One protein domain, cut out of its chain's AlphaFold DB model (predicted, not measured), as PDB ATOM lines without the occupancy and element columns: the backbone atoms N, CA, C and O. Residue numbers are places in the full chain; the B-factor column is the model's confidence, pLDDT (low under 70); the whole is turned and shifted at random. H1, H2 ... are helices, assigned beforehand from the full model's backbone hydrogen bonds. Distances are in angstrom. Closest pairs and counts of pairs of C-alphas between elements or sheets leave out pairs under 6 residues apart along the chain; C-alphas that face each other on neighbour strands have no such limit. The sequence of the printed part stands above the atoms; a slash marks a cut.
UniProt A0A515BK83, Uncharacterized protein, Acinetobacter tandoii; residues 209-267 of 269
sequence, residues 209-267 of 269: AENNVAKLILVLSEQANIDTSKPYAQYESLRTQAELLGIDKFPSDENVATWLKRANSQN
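What this domain is: This is residues 209 to 267 of the 269 residues of an uncharacterized protein of Acinetobacter tandoii (UniProt A0A515BK83). Picture three helices with none side by side: H1 crosses the last half of H3 at about a right angle, and H2 lies off the other end of H3, away from H1. H3 reaches from the first residues of H2 to the middle of H1, and the long link, residues 224 to 234, joins H1 to H2. You have 59 residues here, with three named helices in the order H1, H2, H3 and no named strand; the class is all helix. The whole is compact, with a radius of gyration of the C-alphas of 11.1 A, and the C-alphas span 29 by 22 by 21 A.

Where its parts are: Find C-alpha 209 at (375.200, 361.356, 424.914); from there H1 runs through residues 209 to 223, 21.1 A from first to last C-alpha, and is the longest helix by residues. Go on past residues 224 to 234 to C-alpha 235 at (380.220, 346.944, 407.024), where H2, residues 235 to 244, begins; it is 14.3 A long. After residues 245 to 252 you reach H3, residues 253 to 264, 16.3 A long, which ends at C-alpha 264 at (380.855, 362.230, 409.561).

How they stand to each other: Look first at residues 214 to 218 of H1 and residues 259 to 264 of H3, the parts with which these two helices touch. Their closest C-alphas are those of Ala 214 and Ala 263, 4.5 A apart, and their lines stand about perpendicular, at 88 degrees. Then go to the beginning of H3: H2 and H3 only just touch, with 3 pairs of C-alphas within 8 A, the closest being those of Tyr 235 and Asp 253 at 6.1 A. H3 touches H2 with residues 253 to 257 alone. The lines of H2 and H3 stand at 70.4 degrees, only just about perpendicular. H1 and H2 are apart. In the backbones of H1, H2 and H3, every O i to N i+4 pair is within hydrogen-bond range.

The domain as a whole: The two C-alphas farthest apart in the domain are those of Gly 246 and Asn 267, 30.8 A. From Ala 209 to Asn 267, the first and last printed residues, the C-alphas are 16.9 A apart. The printed part has no cut. The link from H1 to H2 is long, with 11 residues between them, and the link from H2 to H3 is short, with 8. In the B-factor column of this model, the mean pLDDT of the printed part is 89.0, and no printed residue is under 70.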
ATOM      1  N   ALA A 209     374.629 362.694 424.974       78.81
ATOM      2  CA  ALA A 209     375.200 361.356 424.914       78.81
ATOM      3  C   ALA A 209     375.385 360.865 423.471       78.81
ATOM      4  O   ALA A 209     376.479 360.428 423.133       78.81
ATOM      5  N   GLU A 210     374.380 361.003 422.601       78.88
ATOM      6  CA  GLU A 210     374.494 360.613 421.188       78.88
ATOM      7  C   GLU A 210     375.571 361.415 420.452       78.88
ATOM      8  O   GLU A 210     376.354 360.837 419.701       78.88
ATOM      9  N   ASN A 211     375.676 362.720 420.722       83.94
ATOM     10  CA  ASN A 211     376.732 363.555 420.140       83.94
ATOM     11  C   ASN A 211     378.126 363.141 420.629       83.94
ATOM     12  O   ASN A 211     379.077 363.115 419.849       83.94
ATOM     13  N   ASN A 212     378.261 362.782 421.908       86.00
ATOM     14  CA  ASN A 212     379.520 362.261 422.436       86.00
ATOM     15  C   ASN A 212     379.881 360.913 421.797       86.00
ATOM     16  O   ASN A 212     381.034 360.715 421.421       86.00
ATOM     17  N   VAL A 213     378.907 360.014 421.623       88.69
ATOM     18  CA  VAL A 213     379.109 358.727 420.941       88.69
ATOM     19  C   VAL A 213     379.513 358.945 419.482       88.69
ATOM     20  O   VAL A 213     380.489 358.351 419.040       88.69
ATOM     21  N   ALA A 214     378.855 359.848 418.750       89.25
ATOM     22  CA  ALA A 214     379.210 360.157 417.364       89.25
ATOM     23  C   ALA A 214     380.645 360.700 417.230       89.25
ATOM     24  O   ALA A 214     381.361 360.306 416.312       89.25
ATOM     25  N   LYS A 215     381.099 361.546 418.166       89.81
ATOM     26  CA  LYS A 215     382.490 362.038 418.208       89.81
ATOM     27  C   LYS A 215     383.498 360.932 418.511       89.81
ATOM     28  O   LYS A 215     384.556 360.897 417.894       89.81
ATOM     29  N   LEU A 216     383.177 360.023 419.432       91.75
ATOM     30  CA  LEU A 216     384.027 358.863 419.713       91.75
ATOM     31  C   LEU A 216     384.132 357.948 418.490       91.75
ATOM     32  O   LEU A 216     385.229 357.523 418.145       91.75
ATOM     33  N   ILE A 217     383.015 357.695 417.805       92.06
ATOM     34  CA  ILE A 217     382.996 356.903 416.572       92.06
ATOM     35  C   ILE A 217     383.836 357.577 415.485       92.06
ATOM     36  O   ILE A 217     384.584 356.878 414.811       92.06
ATOM     37  N   LEU A 218     383.770 358.906 415.334       92.19
ATOM     38  CA  LEU A 218     384.612 359.639 414.384       92.19
ATOM     39  C   LEU A 218     386.106 359.416 414.673       92.19
ATOM     40  O   LEU A 218     386.827 358.949 413.796       92.19
ATOM     41  N   VAL A 219     386.545 359.645 415.916       92.31
ATOM     42  CA  VAL A 219     387.956 359.474 416.315       92.31
ATOM     43  C   VAL A 219     388.426 358.027 416.136       92.31
ATOM     44  O   VAL A 219     389.522 357.784 415.636       92.31
ATOM     45  N   LEU A 220     387.605 357.047 416.520       92.00
ATOM     46  CA  LEU A 220     387.947 355.631 416.357       92.00
ATOM     47  C   LEU A 220     387.988 355.218 414.881       92.00
ATOM     48  O   LEU A 220     388.818 354.397 414.500       92.00
ATOM     49  N   SER A 221     387.125 355.805 414.047       89.94
ATOM     50  CA  SER A 221     387.122 355.572 412.600       89.94
ATOM     51  C   SER A 221     388.393 356.117 411.954       89.94
ATOM     52  O   SER A 221     389.007 355.409 411.165       89.94
ATOM     53  N   GLU A 222     388.846 357.314 412.336       89.88
ATOM     54  CA  GLU A 222     390.130 357.873 411.886       89.88
ATOM     55  C   GLU A 222     391.312 356.991 412.303       89.88
ATOM     56  O   GLU A 222     392.163 356.667 411.478       89.88
ATOM     57  N   GLN A 223     391.340 356.527 413.558       91.12
ATOM     58  CA  GLN A 223     392.385 355.617 414.046       91.12
ATOM     59  C   GLN A 223     392.404 354.275 413.304       91.12
ATOM     60  O   GLN A 223     393.471 353.694 413.104       91.12
ATOM     61  N   ALA A 224     391.234 353.783 412.901       87.69
ATOM     62  CA  ALA A 224     391.073 352.530 412.175       87.69
ATOM     63  C   ALA A 224     391.106 352.695 410.642       87.69
ATOM     64  O   ALA A 224     390.898 351.714 409.930       87.69
ATOM     65  N   ASN A 225     391.366 353.904 410.119       88.81
ATOM     66  CA  ASN A 225     391.302 354.240 408.688       88.81
ATOM     67  C   ASN A 225     389.963 353.863 408.012       88.81
ATOM     68  O   ASN A 225     389.924 353.423 406.861       88.81
ATOM     69  N   ILE A 226     388.852 354.038 408.725       89.56
ATOM     70  CA  ILE A 226     387.490 353.820 408.233       89.56
ATOM     71  C   ILE A 226     386.970 355.124 407.620       89.56
ATOM     72  O   ILE A 226     386.833 356.139 408.302       89.56
ATOM     73  N   ASP A 227     386.632 355.082 406.331       88.81
ATOM     74  CA  ASP A 227     386.045 356.213 405.605       88.81
ATOM     75  C   ASP A 227     384.571 356.421 406.001       88.81
ATOM     76  O   ASP A 227     383.662 355.758 405.492       88.81
ATOM     77  N   THR A 228     384.329 357.370 406.905       88.06
ATOM     78  CA  THR A 228     382.986 357.718 407.402       88.06
ATOM     79  C   THR A 228     382.101 358.383 406.340       88.06
ATOM     80  O   THR A 228     380.877 358.399 406.498       88.06
ATOM     81  N   SER A 229     382.666 358.871 405.225       87.88
ATOM     82  CA  SER A 229     381.901 359.427 404.098       87.88
ATOM     83  C   SER A 229     381.209 358.346 403.256       87.88
ATOM     84  O   SER A 229     380.257 358.634 402.526       87.88
ATOM     85  N   LYS A 230     381.641 357.085 403.395       89.88
ATOM     86  CA  LYS A 230     381.083 355.910 402.709       89.88
ATOM     87  C   LYS A 230     380.501 354.924 403.729       89.88
ATOM     88  O   LYS A 230     381.060 353.850 403.944       89.88
ATOM     89  N   PRO A 231     379.344 355.248 404.329       86.19
ATOM     90  CA  PRO A 231     378.833 354.588 405.533       86.19
ATOM     91  C   PRO A 231     378.493 353.095 405.376       86.19
ATOM     92  O   PRO A 231     378.403 352.403 406.379       86.19
ATOM     93  N   TYR A 232     378.330 352.592 404.151       90.44
ATOM     94  CA  TYR A 232     378.044 351.173 403.881       90.44
ATOM     95  C   TYR A 232     379.284 350.380 403.430       90.44
ATOM     96  O   TYR A 232     379.276 349.154 403.413       90.44
ATOM     97  N   ALA A 233     380.379 351.051 403.053       88.75
ATOM     98  CA  ALA A 233     381.509 350.393 402.390       88.75
ATOM     99  C   ALA A 233     382.339 349.496 403.325       88.75
ATOM    100  O   ALA A 233     383.053 348.617 402.852       88.75
ATOM    101  N   GLN A 234     382.262 349.734 404.636       83.50
ATOM    102  CA  GLN A 234     383.099 349.085 405.651       83.50
ATOM    103  C   GLN A 234     382.314 348.107 406.536       83.50
ATOM    104  O   GLN A 234     382.829 347.627 407.543       83.50
ATOM    105  N   TYR A 235     381.057 347.807 406.196       91.62
ATOM    106  CA  TYR A 235     380.220 346.944 407.024       91.62
ATOM    107  C   TYR A 235     380.753 345.506 407.099       91.62
ATOM    108  O   TYR A 235     380.960 344.980 408.190       91.62
ATOM    109  N   GLU A 236     381.042 344.889 405.951       88.69
ATOM    110  CA  GLU A 236     381.510 343.496 405.890       88.69
ATOM    111  C   GLU A 236     382.890 343.308 406.533       88.69
ATOM    112  O   GLU A 236     383.145 342.295 407.188       88.69
ATOM    113  N   SER A 237     383.779 344.299 406.418       87.38
ATOM    114  CA  SER A 237     385.090 344.268 407.072       87.38
ATOM    115  C   SER A 237     384.954 344.366 408.595       87.38
ATOM    116  O   SER A 237     385.558 343.572 409.317       87.38
ATOM    117  N   LEU A 238     384.109 345.274 409.093       90.12
ATOM    118  CA  LEU A 238     383.825 345.412 410.523       90.12
ATOM    119  C   LEU A 238     383.133 344.179 411.108       90.12
ATOM    120  O   LEU A 238     383.487 343.741 412.203       90.12
ATOM    121  N   ARG A 239     382.182 343.597 410.374       91.75
ATOM    122  CA  ARG A 239     381.485 342.376 410.774       91.75
ATOM    123  C   ARG A 239     382.449 341.199 410.889       91.75
ATOM    124  O   ARG A 239     382.472 340.532 411.918       91.75
ATOM    125  N   THR A 240     383.287 340.996 409.872       90.12
ATOM    126  CA  THR A 240     384.307 339.937 409.868       90.12
ATOM    127  C   THR A 240     385.255 340.083 411.064       90.12
ATOM    128  O   THR A 240     385.554 339.113 411.757       90.12
ATOM    129  N   GLN A 241     385.697 341.310 411.355       89.06
ATOM    130  CA  GLN A 241     386.562 341.584 412.503       89.06
ATOM    131  C   GLN A 241     385.853 341.329 413.842       89.06
ATOM    132  O   GLN A 241     386.469 340.824 414.779       89.06
ATOM    133  N   ALA A 242     384.566 341.662 413.943       90.69
ATOM    134  CA  ALA A 242     383.762 341.410 415.134       90.69
ATOM    135  C   ALA A 242     383.576 339.907 415.396       90.69
ATOM    136  O   ALA A 242     383.702 339.469 416.539       90.69
ATOM    137  N   GLU A 243     383.360 339.114 414.343       91.94
ATOM    138  CA  GLU A 243     383.285 337.651 414.421       91.94
ATOM    139  C   GLU A 243     384.616 337.046 414.901       91.94
ATOM    140  O   GLU A 243     384.624 336.211 415.804       91.94
ATOM    141  N   LEU A 244     385.757 337.531 414.391       92.94
ATOM    142  CA  LEU A 244     387.091 337.112 414.852       92.94
ATOM    143  C   LEU A 244     387.360 337.448 416.329       92.94
ATOM    144  O   LEU A 244     388.132 336.753 416.987       92.94
ATOM    145  N   LEU A 245     386.732 338.504 416.850       92.81
ATOM    146  CA  LEU A 245     386.820 338.916 418.253       92.81
ATOM    147  C   LEU A 245     385.779 338.227 419.155       92.81
ATOM    148  O   LEU A 245     385.745 338.511 420.353       92.81
ATOM    149  N   GLY A 246     384.945 337.331 418.613       91.38
ATOM    150  CA  GLY A 246     383.918 336.610 419.371       91.38
ATOM    151  C   GLY A 246     382.711 337.468 419.765       91.38
ATOM    152  O   GLY A 246     382.088 337.224 420.796       91.38
ATOM    153  N   ILE A 247     382.392 338.509 418.989       91.44
ATOM    154  CA  ILE A 247     381.217 339.352 419.229       91.44
ATOM    155  C   ILE A 247     379.988 338.690 418.590       91.44
ATOM    156  O   ILE A 247     379.722 338.860 417.403       91.44
ATOM    157  N   ASP A 248     379.200 337.982 419.402       80.62
ATOM    158  CA  ASP A 248     378.034 337.195 418.953       80.62
ATOM    159  C   ASP A 248     376.896 338.024 418.327       80.62
ATOM    160  O   ASP A 248     376.043 337.497 417.612       80.62
ATOM    161  N   LYS A 249     376.831 339.327 418.624       87.81
ATOM    162  CA  LYS A 249     375.770 340.229 418.152       87.81
ATOM    163  C   LYS A 249     376.367 341.481 417.530       87.81
ATOM    164  O   LYS A 249     376.524 342.503 418.198       87.81
ATOM    165  N   PHE A 250     376.669 341.398 416.239       89.69
ATOM    166  CA  PHE A 250     377.072 342.560 415.459       89.69
ATOM    167  C   PHE A 250     375.838 343.377 415.013       89.69
ATOM    168  O   PHE A 250     374.824 342.781 414.635       89.69
ATOM    169  N   PRO A 251     375.867 344.723 415.080       90.25
ATOM    170  CA  PRO A 251     374.765 345.563 414.610       90.25
ATOM    171  C   PRO A 251     374.462 345.356 413.121       90.25
ATOM    172  O   PRO A 251     375.342 344.980 412.356       90.25
ATOM    173  N   SER A 252     373.225 345.640 412.700       91.75
ATOM    174  CA  SER A 252     372.846 345.603 411.282       91.75
ATOM    175  C   SER A 252     373.545 346.691 410.463       91.75
ATOM    176  O   SER A 252     373.923 347.736 410.997       91.75
ATOM    177  N   ASP A 253     373.632 346.470 409.152       90.81
ATOM    178  CA  ASP A 253     374.228 347.409 408.193       90.81
ATOM    179  C   ASP A 253     373.629 348.818 408.299       90.81
ATOM    180  O   ASP A 253     374.343 349.803 408.473       90.81
ATOM    181  N   GLU A 254     372.300 348.919 408.380       89.50
ATOM    182  CA  GLU A 254     371.624 350.212 408.517       89.50
ATOM    183  C   GLU A 254     371.948 350.925 409.844       89.50
ATOM    184  O   GLU A 254     372.081 352.152 409.882       89.50
ATOM    185  N   ASN A 255     372.142 350.173 410.934       89.38
ATOM    186  CA  ASN A 255     372.535 350.748 412.220       89.38
ATOM    187  C   ASN A 255     373.977 351.272 412.174       89.38
ATOM    188  O   ASN A 255     374.238 352.378 412.654       89.38
ATOM    189  N   VAL A 256     374.902 350.515 411.576       90.88
ATOM    190  CA  VAL A 256     376.300 350.943 411.389       90.88
ATOM    191  C   VAL A 256     376.358 352.183 410.496       90.88
ATOM    192  O   VAL A 256     376.953 353.194 410.876       90.88
ATOM    193  N   ALA A 257     375.662 352.159 409.360       91.06
ATOM    194  CA  ALA A 257     375.621 353.268 408.420       91.06
ATOM    195  C   ALA A 257     375.025 354.543 409.036       91.06
ATOM    196  O   ALA A 257     375.532 355.644 408.804       91.06
ATOM    197  N   THR A 258     373.979 354.416 409.856       91.12
ATOM    198  CA  THR A 258     373.377 355.546 410.581       91.12
ATOM    199  C   THR A 258     374.390 356.226 411.502       91.12
ATOM    200  O   THR A 258     374.490 357.456 411.517       91.12
ATOM    201  N   TRP A 259     375.181 355.446 412.241       91.75
ATOM    202  CA  TRP A 259     376.199 355.989 413.138       91.75
ATOM    203  C   TRP A 259     377.399 356.583 412.401       91.75
ATOM    204  O   TRP A 259     377.888 357.629 412.823       91.75
ATOM    205  N   LEU A 260     377.823 356.001 411.277       91.88
ATOM    206  CA  LEU A 260     378.894 356.565 410.450       91.88
ATOM    207  C   LEU A 260     378.477 357.887 409.787       91.88
ATOM    208  O   LEU A 260     379.249 358.845 409.816       91.88
ATOM    209  N   LYS A 261     377.232 358.003 409.299       91.19
ATOM    210  CA  LYS A 261     376.672 359.278 408.799       91.19
ATOM    211  C   LYS A 261     376.681 360.354 409.890       91.19
ATOM    212  O   LYS A 261     377.078 361.494 409.642       91.19
ATOM    213  N   ARG A 262     376.276 359.992 411.113       88.38
ATOM    214  CA  ARG A 262     376.303 360.902 412.269       88.38
ATOM    215  C   ARG A 262     377.728 361.281 412.665       88.38
ATOM    216  O   ARG A 262     377.972 362.457 412.903       88.38
ATOM    217  N   ALA A 263     378.663 360.339 412.692       89.44
ATOM    218  CA  ALA A 263     380.070 360.614 412.968       89.44
ATOM    219  C   ALA A 263     380.671 361.568 411.926       89.44
ATOM    220  O   ALA A 263     381.276 362.568 412.299       89.44
ATOM    221  N   ASN A 264     380.410 361.341 410.635       89.50
ATOM    222  CA  ASN A 264     380.855 362.230 409.561       89.50
ATOM    223  C   ASN A 264     380.285 363.654 409.702       89.50
ATOM    224  O   ASN A 264     380.974 364.627 409.430       89.50
ATOM    225  N   SER A 265     379.052 363.804 410.206       87.88
ATOM    226  CA  SER A 265     378.474 365.129 410.494       87.88
ATOM    227  C   SER A 265     379.149 365.876 411.658       87.88
ATOM    228  O   SER A 265     378.919 367.070 411.823       87.88
ATOM    229  N   GLN A 266     379.958 365.186 412.476       84.00
ATOM    230  CA  GLN A 266     380.776 365.800 413.528       84.00
ATOM    231  C   GLN A 266     382.142 366.265 413.017       84.00
ATOM    232  O   GLN A 266     382.879 366.878 413.789       84.00
ATOM    233  N   ASN A 267     382.488 365.956 411.764       79.25
ATOM    234  CA  ASN A 267     383.769 366.321 411.187       79.25
ATOM    235  C   ASN A 267     383.831 367.853 411.042       79.25
ATOM    236  O   ASN A 267     382.975 368.435 410.365       79.25
TER     237      ASN A 267